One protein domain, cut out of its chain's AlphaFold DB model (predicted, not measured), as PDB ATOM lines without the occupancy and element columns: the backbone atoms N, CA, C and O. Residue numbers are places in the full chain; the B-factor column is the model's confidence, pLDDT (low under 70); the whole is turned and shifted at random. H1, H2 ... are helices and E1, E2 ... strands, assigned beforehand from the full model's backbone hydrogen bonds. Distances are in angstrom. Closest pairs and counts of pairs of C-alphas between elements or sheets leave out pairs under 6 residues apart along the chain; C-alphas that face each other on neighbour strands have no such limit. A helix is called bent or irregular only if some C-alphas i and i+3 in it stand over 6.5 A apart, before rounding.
ATOM      1  N   GLU A  10      12.678 -71.363 455.084       88.88
ATOM      2  CA  GLU A  10      11.651 -72.357 454.729       88.88
ATOM      3  C   GLU A  10      10.267 -71.690 454.623       88.88
ATOM      4  O   GLU A  10       9.650 -71.685 453.561       88.88
ATOM      5  N   THR A  11       9.845 -71.008 455.690       90.44
ATOM      6  CA  THR A  11       8.572 -70.276 455.786       90.44
ATOM      7  C   THR A  11       8.444 -69.162 454.742       90.44
ATOM      8  O   THR A  11       7.355 -68.907 454.239       90.44
ATOM      9  N   TRP A  12       9.549 -68.516 454.350       90.00
ATOM     10  CA  TRP A  12       9.539 -67.546 453.246       90.00
ATOM     11  C   TRP A  12       9.296 -68.194 451.872       90.00
ATOM     12  O   TRP A  12       8.691 -67.561 451.008       90.00
ATOM     13  N   LYS A  13       9.710 -69.453 451.663       90.12
ATOM     14  CA  LYS A  13       9.416 -70.215 450.433       90.12
ATOM     15  C   LYS A  13       7.971 -70.715 450.410       90.12
ATOM     16  O   LYS A  13       7.341 -70.677 449.358       90.12
ATOM     17  N   GLU A  14       7.435 -71.111 451.563       91.50
ATOM     18  CA  GLU A  14       6.012 -71.443 451.741       91.50
ATOM     19  C   GLU A  14       5.121 -70.216 451.497       91.50
ATOM     20  O   GLU A  14       4.172 -70.281 450.722       91.50
ATOM     21  N   ALA A  15       5.477 -69.054 452.056       90.31
ATOM     22  CA  ALA A  15       4.799 -67.797 451.744       90.31
ATOM     23  C   ALA A  15       4.892 -67.457 450.244       90.31
ATOM     24  O   ALA A  15       3.902 -67.041 449.641       90.31
ATOM     25  N   ARG A  16       6.055 -67.678 449.610       90.25
ATOM     26  CA  ARG A  16       6.241 -67.400 448.180       90.25
ATOM     27  C   ARG A  16       5.388 -68.290 447.275       90.25
ATOM     28  O   ARG A  16       4.889 -67.778 446.277       90.25
ATOM     29  N   SER A  17       5.202 -69.573 447.603       91.12
ATOM     30  CA  SER A  17       4.416 -70.504 446.774       91.12
ATOM     31  C   SER A  17       2.910 -70.212 446.786       91.12
ATOM     32  O   SER A  17       2.211 -70.589 445.847       91.12
ATOM     33  N   ILE A  18       2.418 -69.498 447.805       93.81
ATOM     34  CA  ILE A  18       1.025 -69.039 447.914       93.81
ATOM     35  C   ILE A  18       0.797 -67.731 447.123       93.81
ATOM     36  O   ILE A  18      -0.297 -67.496 446.608       93.81
ATOM     37  N   VAL A  19       1.815 -66.868 446.996       91.44
ATOM     38  CA  VAL A  19       1.686 -65.548 446.350       91.44
ATOM     39  C   VAL A  19       1.786 -65.646 444.824       91.44
ATOM     40  O   VAL A  19       2.873 -65.654 444.245       91.44
ATOM     41  N   SER A  20       0.631 -65.630 444.157       85.19
ATOM     42  CA  SER A  20       0.534 -65.440 442.703       85.19
ATOM     43  C   SER A  20       0.906 -64.002 442.307       85.19
ATOM     44  O   SER A  20       0.140 -63.070 442.547       85.19
ATOM     45  N   GLY A  21       2.081 -63.817 441.693       88.69
ATOM     46  CA  GLY A  21       2.557 -62.525 441.176       88.69
ATOM     47  C   GLY A  21       3.853 -62.028 441.826       88.69
ATOM     48  O   GLY A  21       4.723 -62.829 442.184       88.69
ATOM     49  N   ARG A  22       3.997 -60.701 441.954       90.38
ATOM     50  CA  ARG A  22       5.117 -60.035 442.648       90.38
ATOM     51  C   ARG A  22       4.981 -60.219 444.163       90.38
ATOM     52  O   ARG A  22       3.905 -59.969 444.704       90.38
ATOM     53  N   PHE A  23       6.055 -60.605 444.852       91.38
ATOM     54  CA  PHE A  23       6.103 -60.631 446.319       91.38
ATOM     55  C   PHE A  23       7.162 -59.637 446.791       91.38
ATOM     56  O   PHE A  23       8.347 -59.827 446.524       91.38
ATOM     57  N   VAL A  24       6.723 -58.558 447.447       91.12
ATOM     58  CA  VAL A  24       7.565 -57.387 447.723       91.12
ATOM     59  C   VAL A  24       7.743 -57.174 449.227       91.12
ATOM     60  O   VAL A  24       6.773 -56.987 449.964       91.12
ATOM     61  N   SER A  25       8.996 -57.166 449.680       91.19
ATOM     62  CA  SER A  25       9.399 -56.888 451.056       91.19
ATOM     63  C   SER A  25      10.019 -55.494 451.156       91.19
ATOM     64  O   SER A  25      11.225 -55.316 450.986       91.19
ATOM     65  N   ALA A  26       9.183 -54.494 451.439       91.56
ATOM     66  CA  ALA A  26       9.652 -53.148 451.757       91.56
ATOM     67  C   ALA A  26      10.129 -53.050 453.219       91.56
ATOM     68  O   ALA A  26       9.362 -53.372 454.140       91.56
ATOM     69  N   PHE A  27      11.364 -52.586 453.416       91.00
ATOM     70  CA  PHE A  27      12.036 -52.440 454.712       91.00
ATOM     71  C   PHE A  27      12.551 -51.004 454.919       91.00
ATOM     72  O   PHE A  27      12.827 -50.302 453.950       91.00
ATOM     73  N   SER A  28      12.693 -50.567 456.176       91.50
ATOM     74  CA  SER A  28      13.338 -49.292 456.530       91.50
ATOM     75  C   SER A  28      14.417 -49.523 457.585       91.50
ATOM     76  O   SER A  28      14.166 -50.086 458.651       91.50
ATOM     77  N   ARG A  29      15.638 -49.078 457.285       89.56
ATOM     78  CA  ARG A  29      16.844 -49.271 458.102       89.56
ATOM     79  C   ARG A  29      16.915 -48.312 459.293       89.56
ATOM     80  O   ARG A  29      17.666 -48.574 460.230       89.56
ATOM     81  N   THR A  30      16.143 -47.223 459.279       88.62
ATOM     82  CA  THR A  30      16.071 -46.233 460.371       88.62
ATOM     83  C   THR A  30      14.920 -46.483 461.347       88.62
ATOM     84  O   THR A  30      14.782 -45.747 462.328       88.62
ATOM     85  N   ASP A  31      14.113 -47.531 461.142       89.00
ATOM     86  CA  ASP A  31      13.015 -47.893 462.041       89.00
ATOM     87  C   ASP A  31      13.514 -48.523 463.361       89.00
ATOM     88  O   ASP A  31      13.452 -49.730 463.619       89.00
ATOM     89  N   TRP A  32      14.019 -47.657 464.239       87.06
ATOM     90  CA  TRP A  32      14.491 -48.028 465.568       87.06
ATOM     91  C   TRP A  32      13.368 -48.541 466.480       87.06
ATOM     92  O   TRP A  32      13.647 -49.351 467.366       87.06
ATOM     93  N   ILE A  33      12.118 -48.109 466.263       89.88
ATOM     94  CA  ILE A  33      10.955 -48.493 467.078       89.88
ATOM     95  C   ILE A  33      10.616 -49.956 466.813       89.88
ATOM     96  O   ILE A  33      10.519 -50.730 467.763       89.88
ATOM     97  N   LEU A  34      10.512 -50.363 465.544       87.31
ATOM     98  CA  LEU A  34      10.262 -51.756 465.170       87.31
ATOM     99  C   LEU A  34      11.368 -52.681 465.695       87.31
ATOM    100  O   LEU A  34      11.082 -53.737 466.264       87.31
ATOM    101  N   GLY A  35      12.631 -52.257 465.575       87.06
ATOM    102  CA  GLY A  35      13.769 -52.993 466.126       87.06
ATOM    103  C   GLY A  35      13.771 -53.077 467.654       87.06
ATOM    104  O   GLY A  35      14.129 -54.116 468.206       87.06
ATOM    105  N   TYR A  36      13.380 -52.012 468.356       88.38
ATOM    106  CA  TYR A  36      13.256 -52.013 469.816       88.38
ATOM    107  C   TYR A  36      12.104 -52.913 470.281       88.38
ATOM    108  O   TYR A  36      12.314 -53.787 471.121       88.38
ATOM    109  N   LEU A  37      10.916 -52.744 469.698       87.25
ATOM    110  CA  LEU A  37       9.700 -53.444 470.101       87.25
ATOM    111  C   LEU A  37       9.793 -54.951 469.828       87.25
ATOM    112  O   LEU A  37       9.414 -55.746 470.684       87.25
ATOM    113  N   HIS A  38      10.375 -55.360 468.693       85.81
ATOM    114  CA  HIS A  38      10.650 -56.775 468.417       85.81
ATOM    115  C   HIS A  38      11.669 -57.370 469.400       85.81
ATOM    116  O   HIS A  38      11.424 -58.444 469.948       85.81
ATOM    117  N   ARG A  39      12.764 -56.661 469.714       85.00
ATOM    118  CA  ARG A  39      13.727 -57.127 470.731       85.00
ATOM    119  C   ARG A  39      13.088 -57.263 472.116       85.00
ATOM    120  O   ARG A  39      13.393 -58.225 472.814       85.00
ATOM    121  N   ALA A  40      12.188 -56.351 472.490       85.31
ATOM    122  CA  ALA A  40      11.457 -56.403 473.755       85.31
ATOM    123  C   ALA A  40      10.420 -57.545 473.805       85.31
ATOM    124  O   ALA A  40      10.311 -58.220 474.824       85.31
ATOM    125  N   ALA A  41       9.680 -57.783 472.716       80.62
ATOM    126  CA  ALA A  41       8.604 -58.777 472.666       80.62
ATOM    127  C   ALA A  41       9.081 -60.209 472.353       80.62
ATOM    128  O   ALA A  41       8.470 -61.175 472.803       80.62
ATOM    129  N   SER A  42      10.147 -60.364 471.562       76.00
ATOM    130  CA  SER A  42      10.622 -61.661 471.053       76.00
ATOM    131  C   SER A  42      12.020 -62.058 471.542       76.00
ATOM    132  O   SER A  42      12.487 -63.145 471.209       76.00
ATOM    133  N   GLY A  43      12.709 -61.200 472.309       66.75
ATOM    134  CA  GLY A  43      13.964 -61.522 473.007       66.75
ATOM    135  C   GLY A  43      15.159 -61.913 472.124       66.75
ATOM    136  O   GLY A  43      16.166 -62.398 472.638       66.75
ATOM    137  N   GLY A  44      15.062 -61.750 470.800       68.12
ATOM    138  CA  GLY A  44      15.994 -62.334 469.835       68.12
ATOM    139  C   GLY A  44      16.704 -61.308 468.956       68.12
ATOM    140  O   GLY A  44      16.084 -60.412 468.395       68.12
ATOM    141  N   LEU A  45      18.008 -61.501 468.744       66.62
ATOM    142  CA  LEU A  45      18.848 -60.700 467.837       66.62
ATOM    143  C   LEU A  45      18.735 -61.139 466.359       66.62
ATOM    144  O   LEU A  45      19.703 -61.056 465.603       66.62
ATOM    145  N   ARG A  46      17.592 -61.697 465.942       70.75
ATOM    146  CA  ARG A  46      17.420 -62.262 464.592       70.75
ATOM    147  C   ARG A  46      17.027 -61.161 463.602       70.75
ATOM    148  O   ARG A  46      16.253 -60.280 463.955       70.75
ATOM    149  N   SER A  47      17.538 -61.231 462.370       75.62
ATOM    150  CA  SER A  47      17.210 -60.255 461.320       75.62
ATOM    151  C   SER A  47      15.702 -60.222 461.039       75.62
ATOM    152  O   SER A  47      15.092 -61.275 460.842       75.62
ATOM    153  N   ILE A  48      15.124 -59.018 461.043       85.38
ATOM    154  CA  ILE A  48      13.686 -58.746 460.909       85.38
ATOM    155  C   ILE A  48      13.415 -58.227 459.494       85.38
ATOM    156  O   ILE A  48      14.048 -57.259 459.067       85.38
ATOM    157  N   ALA A  49      12.431 -58.797 458.793       83.44
ATOM    158  CA  ALA A  49      12.119 -58.427 457.404       83.44
ATOM    159  C   ALA A  49      11.600 -56.982 457.214       83.44
ATOM    160  O   ALA A  49      11.528 -56.494 456.091       83.44
ATOM    161  N   GLY A  50      11.237 -56.282 458.296       83.75
ATOM    162  CA  GLY A  50      10.925 -54.850 458.262       83.75
ATOM    163  C   GLY A  50      12.144 -53.916 458.331       83.75
ATOM    164  O   GLY A  50      11.982 -52.734 458.040       83.75
ATOM    165  N   LEU A  51      13.335 -54.421 458.692       86.44
ATOM    166  CA  LEU A  51      14.575 -53.633 458.848       86.44
ATOM    167  C   LEU A  51      15.672 -53.977 457.833       86.44
ATOM    168  O   LEU A  51      16.545 -53.155 457.565       86.44
ATOM    169  N   HIS A  52      15.655 -55.202 457.308       87.62
ATOM    170  CA  HIS A  52      16.708 -55.753 456.461       87.62
ATOM    171  C   HIS A  52      16.110 -56.500 455.259       87.62
ATOM    172  O   HIS A  52      15.020 -57.067 455.386       87.62
ATOM    173  N   PRO A  53      16.825 -56.561 454.120       88.38
ATOM    174  CA  PRO A  53      16.395 -57.339 452.966       88.38
ATOM    175  C   PRO A  53      16.355 -58.845 453.272       88.38
ATOM    176  O   PRO A  53      17.210 -59.400 453.965       88.38
ATOM    177  N   VAL A  54      15.369 -59.528 452.698       87.25
ATOM    178  CA  VAL A  54      15.214 -60.985 452.719       87.25
ATOM    179  C   VAL A  54      15.992 -61.581 451.540       87.25
ATOM    180  O   VAL A  54      15.423 -61.998 450.535       87.25
ATOM    181  N   GLU A  55      17.320 -61.608 451.658       81.00
ATOM    182  CA  GLU A  55      18.258 -62.051 450.604       81.00
ATOM    183  C   GLU A  55      18.165 -63.553 450.261       81.00
ATOM    184  O   GLU A  55      18.669 -64.008 449.237       81.00
ATOM    185  N   ARG A  56      17.563 -64.357 451.145       78.88
ATOM    186  CA  ARG A  56      17.681 -65.827 451.145       78.88
ATOM    187  C   ARG A  56      16.634 -66.565 450.306       78.88
ATOM    188  O   ARG A  56      16.627 -67.799 450.285       78.88
ATOM    189  N   VAL A  57      15.738 -65.836 449.644       81.31
ATOM    190  CA  VAL A  57      14.706 -66.388 448.757       81.31
ATOM    191  C   VAL A  57      14.717 -65.607 447.450       81.31
ATOM    192  O   VAL A  57      14.613 -64.386 447.444       81.31
ATOM    193  N   GLN A  58      14.868 -66.335 446.348       75.00
ATOM    194  CA  GLN A  58      15.312 -65.790 445.064       75.00
ATOM    195  C   GLN A  58      14.240 -64.968 444.322       75.00
ATOM    196  O   GLN A  58      14.574 -64.206 443.422       75.00
ATOM    197  N   ASP A  59      12.977 -65.087 444.745       84.06
ATOM    198  CA  ASP A  59      11.806 -64.455 444.130       84.06
ATOM    199  C   ASP A  59      11.109 -63.430 445.054       84.06
ATOM    200  O   ASP A  59       9.899 -63.217 444.925       84.06
ATOM    201  N   ILE A  60      11.832 -62.844 446.019       89.25
ATOM    202  CA  ILE A  60      11.341 -61.742 446.866       89.25
ATOM    203  C   ILE A  60      11.992 -60.431 446.417       89.25
ATOM    204  O   ILE A  60      13.204 -60.244 446.527       89.25
ATOM    205  N   GLU A  61      11.170 -59.496 445.945       90.75
ATOM    206  CA  GLU A  61      11.598 -58.139 445.608       90.75
ATOM    207  C   GLU A  61      11.830 -57.353 446.904       90.75
ATOM    208  O   GLU A  61      10.893 -57.094 447.658       90.75
ATOM    209  N   ASN A  62      13.075 -56.978 447.191       91.81
ATOM    210  CA  ASN A  62      13.429 -56.234 448.398       91.81
ATOM    211  C   ASN A  62      13.578 -54.742 448.070       91.81
ATOM    212  O   ASN A  62      14.380 -54.391 447.208       91.81
ATOM    213  N   VAL A  63      12.819 -53.876 448.751       91.50
ATOM    214  CA  VAL A  63      12.766 -52.426 448.471       91.50
ATOM    215  C   VAL A  63      13.108 -51.628 449.727       91.50
ATOM    216  O   VAL A  63      12.529 -51.861 450.788       91.50
ATOM    217  N   ASP A  64      14.050 -50.690 449.611       91.62
ATOM    218  CA  ASP A  64      14.512 -49.868 450.731       91.62
ATOM    219  C   ASP A  64      13.772 -48.526 450.811       91.62
ATOM    220  O   ASP A  64      14.177 -47.511 450.234       91.62
ATOM    221  N   VAL A  65      12.709 -48.511 451.610       91.38
ATOM    222  CA  VAL A  65      11.835 -47.346 451.788       91.38
ATOM    223  C   VAL A  65      12.329 -46.404 452.895       91.38
ATOM    224  O   VAL A  65      11.610 -45.488 453.284       91.38
ATOM    225  N   THR A  66      13.570 -46.573 453.382       90.31
ATOM    226  CA  THR A  66      14.223 -45.681 454.373       90.31
ATOM    227  C   THR A  66      14.196 -44.206 453.960       90.31
ATOM    228  O   THR A  66      14.152 -43.319 454.809       90.31
ATOM    229  N   HIS A  67      14.232 -43.932 452.654       89.88
ATOM    230  CA  HIS A  67      14.263 -42.575 452.114       89.88
ATOM    231  C   HIS A  67      12.885 -41.885 452.095       89.88
ATOM    232  O   HIS A  67      12.830 -40.657 452.126       89.88
ATOM    233  N   VAL A  68      11.788 -42.657 452.098       88.94
ATOM    234  CA  VAL A  68      10.412 -42.155 452.268       88.94
ATOM    235  C   VAL A  68      10.017 -42.166 453.746       88.94
ATOM    236  O   VAL A  68       9.455 -41.196 454.245       88.94
ATOM    237  N   VAL A  69      10.321 -43.249 454.469       88.19
ATOM    238  CA  VAL A  69       9.876 -43.485 455.850       88.19
ATOM    239  C   VAL A  69      11.054 -43.378 456.829       88.19
ATOM    240  O   VAL A  69      11.769 -44.367 457.034       88.19
ATOM    241  N   PRO A  70      11.232 -42.223 457.507       85.12
ATOM    242  CA  PRO A  70      12.355 -42.004 458.422       85.12
ATOM    243  C   PRO A  70      12.280 -42.843 459.711       85.12
ATOM    244  O   PRO A  70      13.295 -43.013 460.383       85.12
ATOM    245  N   GLY A  71      11.115 -43.395 460.062       86.50
ATOM    246  CA  GLY A  71      10.911 -44.311 461.191       86.50
ATOM    247  C   GLY A  71       9.441 -44.727 461.322       86.50
ATOM    248  O   GLY A  71       8.598 -44.176 460.617       86.50
ATOM    249  N   HIS A  72       9.117 -45.670 462.219       87.50
ATOM    250  CA  HIS A  72       7.822 -46.380 462.236       87.50
ATOM    251  C   HIS A  72       6.575 -45.503 462.093       87.50
ATOM    252  O   HIS A  72       5.693 -45.795 461.291       87.50
ATOM    253  N   LEU A  73       6.510 -44.413 462.864       87.12
ATOM    254  CA  LEU A  73       5.348 -43.520 462.897       87.12
ATOM    255  C   LEU A  73       5.108 -42.828 461.547       87.12
ATOM    256  O   LEU A  73       3.972 -42.489 461.239       87.12
ATOM    257  N   GLY A  74       6.149 -42.689 460.719       86.62
ATOM    258  CA  GLY A  74       6.057 -42.176 459.355       86.62
ATOM    259  C   GLY A  74       5.396 -43.139 458.366       86.62
ATOM    260  O   GLY A  74       4.907 -42.671 457.344       86.62
ATOM    261  N   TYR A  75       5.308 -44.450 458.651       88.00
ATOM    262  CA  TYR A  75       4.583 -45.371 457.762       88.00
ATOM    263  C   TYR A  75       3.122 -44.948 457.615       88.00
ATOM    264  O   TYR A  75       2.636 -44.905 456.498       88.00
ATOM    265  N   ARG A  76       2.431 -44.611 458.713       86.50
ATOM    266  CA  ARG A  76       0.987 -44.308 458.735       86.50
ATOM    267  C   ARG A  76       0.581 -43.156 457.790       86.50
ATOM    268  O   ARG A  76      -0.215 -43.432 456.895       86.50
ATOM    269  N   PRO A  77       1.136 -41.931 457.898       88.56
ATOM    270  CA  PRO A  77       0.817 -40.838 456.976       88.56
ATOM    271  C   PRO A  77       1.389 -41.037 455.562       88.56
ATOM    272  O   PRO A  77       0.778 -40.598 454.591       88.56
ATOM    273  N   LEU A  78       2.539 -41.713 455.419       89.62
ATOM    274  CA  LEU A  78       3.236 -41.873 454.132       89.62
ATOM    275  C   LEU A  78       2.922 -43.198 453.414       89.62
ATOM    276  O   LEU A  78       3.461 -43.440 452.333       89.62
ATOM    277  N   MET A  79       2.010 -44.029 453.946       90.19
ATOM    278  CA  MET A  79       1.470 -45.222 453.272       90.19
ATOM    279  C   MET A  79       1.142 -44.971 451.790       90.19
ATOM    280  O   MET A  79       1.480 -45.836 450.980       90.19
ATOM    281  N   PRO A  80       0.525 -43.835 451.393       90.44
ATOM    282  CA  PRO A  80       0.159 -43.604 450.000       90.44
ATOM    283  C   PRO A  80       1.380 -43.479 449.067       90.44
ATOM    284  O   PRO A  80       1.388 -44.079 447.988       90.44
ATOM    285  N   LEU A  81       2.437 -42.786 449.515       89.81
ATOM    286  CA  LEU A  81       3.709 -42.630 448.793       89.81
ATOM    287  C   LEU A  81       4.504 -43.933 448.731       89.81
ATOM    288  O   LEU A  81       5.002 -44.306 447.675       89.81
ATOM    289  N   VAL A  82       4.587 -44.668 449.842       90.94
ATOM    290  CA  VAL A  82       5.277 -45.967 449.845       90.94
ATOM    291  C   VAL A  82       4.581 -46.938 448.883       90.94
ATOM    292  O   VAL A  82       5.236 -47.671 448.149       90.94
ATOM    293  N   LEU A  83       3.246 -46.926 448.826       90.75
ATOM    294  CA  LEU A  83       2.496 -47.746 447.875       90.75
ATOM    295  C   LEU A  83       2.686 -47.295 446.416       90.75
ATOM    296  O   LEU A  83       2.758 -48.164 445.543       90.75
ATOM    297  N   SER A  84       2.819 -45.993 446.133       89.88
ATOM    298  CA  SER A  84       3.088 -45.524 444.766       89.88
ATOM    299  C   SER A  84       4.500 -45.897 444.299       89.88
ATOM    300  O   SER A  84       4.653 -46.348 443.164       89.88
ATOM    301  N   GLU A  85       5.505 -45.847 445.184       88.50
ATOM    302  CA  GLU A  85       6.876 -46.312 444.913       88.50
ATOM    303  C   GLU A  85       6.919 -47.810 444.550       88.50
ATOM    304  O   GLU A  85       7.579 -48.211 443.592       88.50
ATOM    305  N   LEU A  86       6.142 -48.651 445.247       89.31
ATOM    306  CA  LEU A  86       6.022 -50.083 444.929       89.31
ATOM    307  C   LEU A  86       5.255 -50.377 443.620       89.31
ATOM    308  O   LEU A  86       5.215 -51.532 443.168       89.31
ATOM    309  N   GLY A  87       4.664 -49.354 442.995       86.62
ATOM    310  CA  GLY A  87       3.914 -49.443 441.742       86.62
ATOM    311  C   GLY A  87       2.416 -49.722 441.903       86.62
ATOM    312  O   GLY A  87       1.773 -50.146 440.940       86.62
TER     313      GLY A  87
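Overview. This is residues 10 to 87 of the 455 residues of an uncharacterized protein of Pseudozyma antarctica (UniProt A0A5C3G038). Two short parallel strands, E1 and E2, run side by side through the middle of a flat, open frame, with H1 beyond one end of the pair, H2 beyond the other end, and H3 to one side. Residues 43 to 60, a long stretch with no named element, lead from H2 back to E2, and the helices make few contacts with one another. The printed part has 78 residues, with three named helices and two named strands in the order H1, E1, H2, E2, H3; the sheet's order is E1, E2, parallel, and the class is mostly helix. The whole is compact, with a radius of gyration of the C-alphas of 13.2 A, and the C-alphas span 33 by 31 by 16 A.

Along the chain. H1 holds residues 10 to 18, 13.1 A from first to last C-alpha, and begins with C-alpha 10 at (11.651, -72.357, 454.729). E1 follows as residues 24 to 27, 9.7 A long, from C-alpha 24 at (7.565, -57.387, 447.723). H2 is residues 32 to 42, 15.2 A long, and E2 is residues 61 to 64, 10.2 A long. H3, residues 72 to 85, is 17.3 A long and ends with C-alpha 85 at (6.876, -46.312, 444.913). H3 is irregular: C-alphas 77 and 80 are 7.5 A apart.

Arrangement. E1 and E2 are parallel neighbours, with 23 degrees between their directions. C-alphas 24 and 61 face each other at 4.6 A. N 25 and O 61 are within hydrogen-bond range at 2.8 A, and N 63 and O 25 at 3.1 A. E1, H2 and E2 form a strand-helix-strand unit, two parallel neighbour strands with a helix between them along the chain, and its crossover is right-handed. H2 and H3 only just touch, with 3 pairs of C-alphas within 8 A, and touch only at their ends. Their closest C-alphas are those of Ile 33 and His 72, 6.1 A apart, and H3 touches H2 with residue 72 alone. Their lines stand at a steep tilt of 68 degrees, only just short of about perpendicular, and they run opposite ways. H1 touches no helix; it is apart from H2, E2 and H3. E1 and H3 are apart too. In H1 and H2 every O i to N i+4 pair is within hydrogen-bond range; in H3, 6 of 10 are.

Size, cuts and confidence. The two C-alphas farthest apart are those of Gly 43 and Gly 87, at 35.0 A. The printed part has no cut. The links H1 to E1 and E1 to H2 are tight, E2 to H3 is short, and H2 to E2 is long, with 18 residues. The mean pLDDT of the printed part is 86.8, and residues 43 to 45 are under 70.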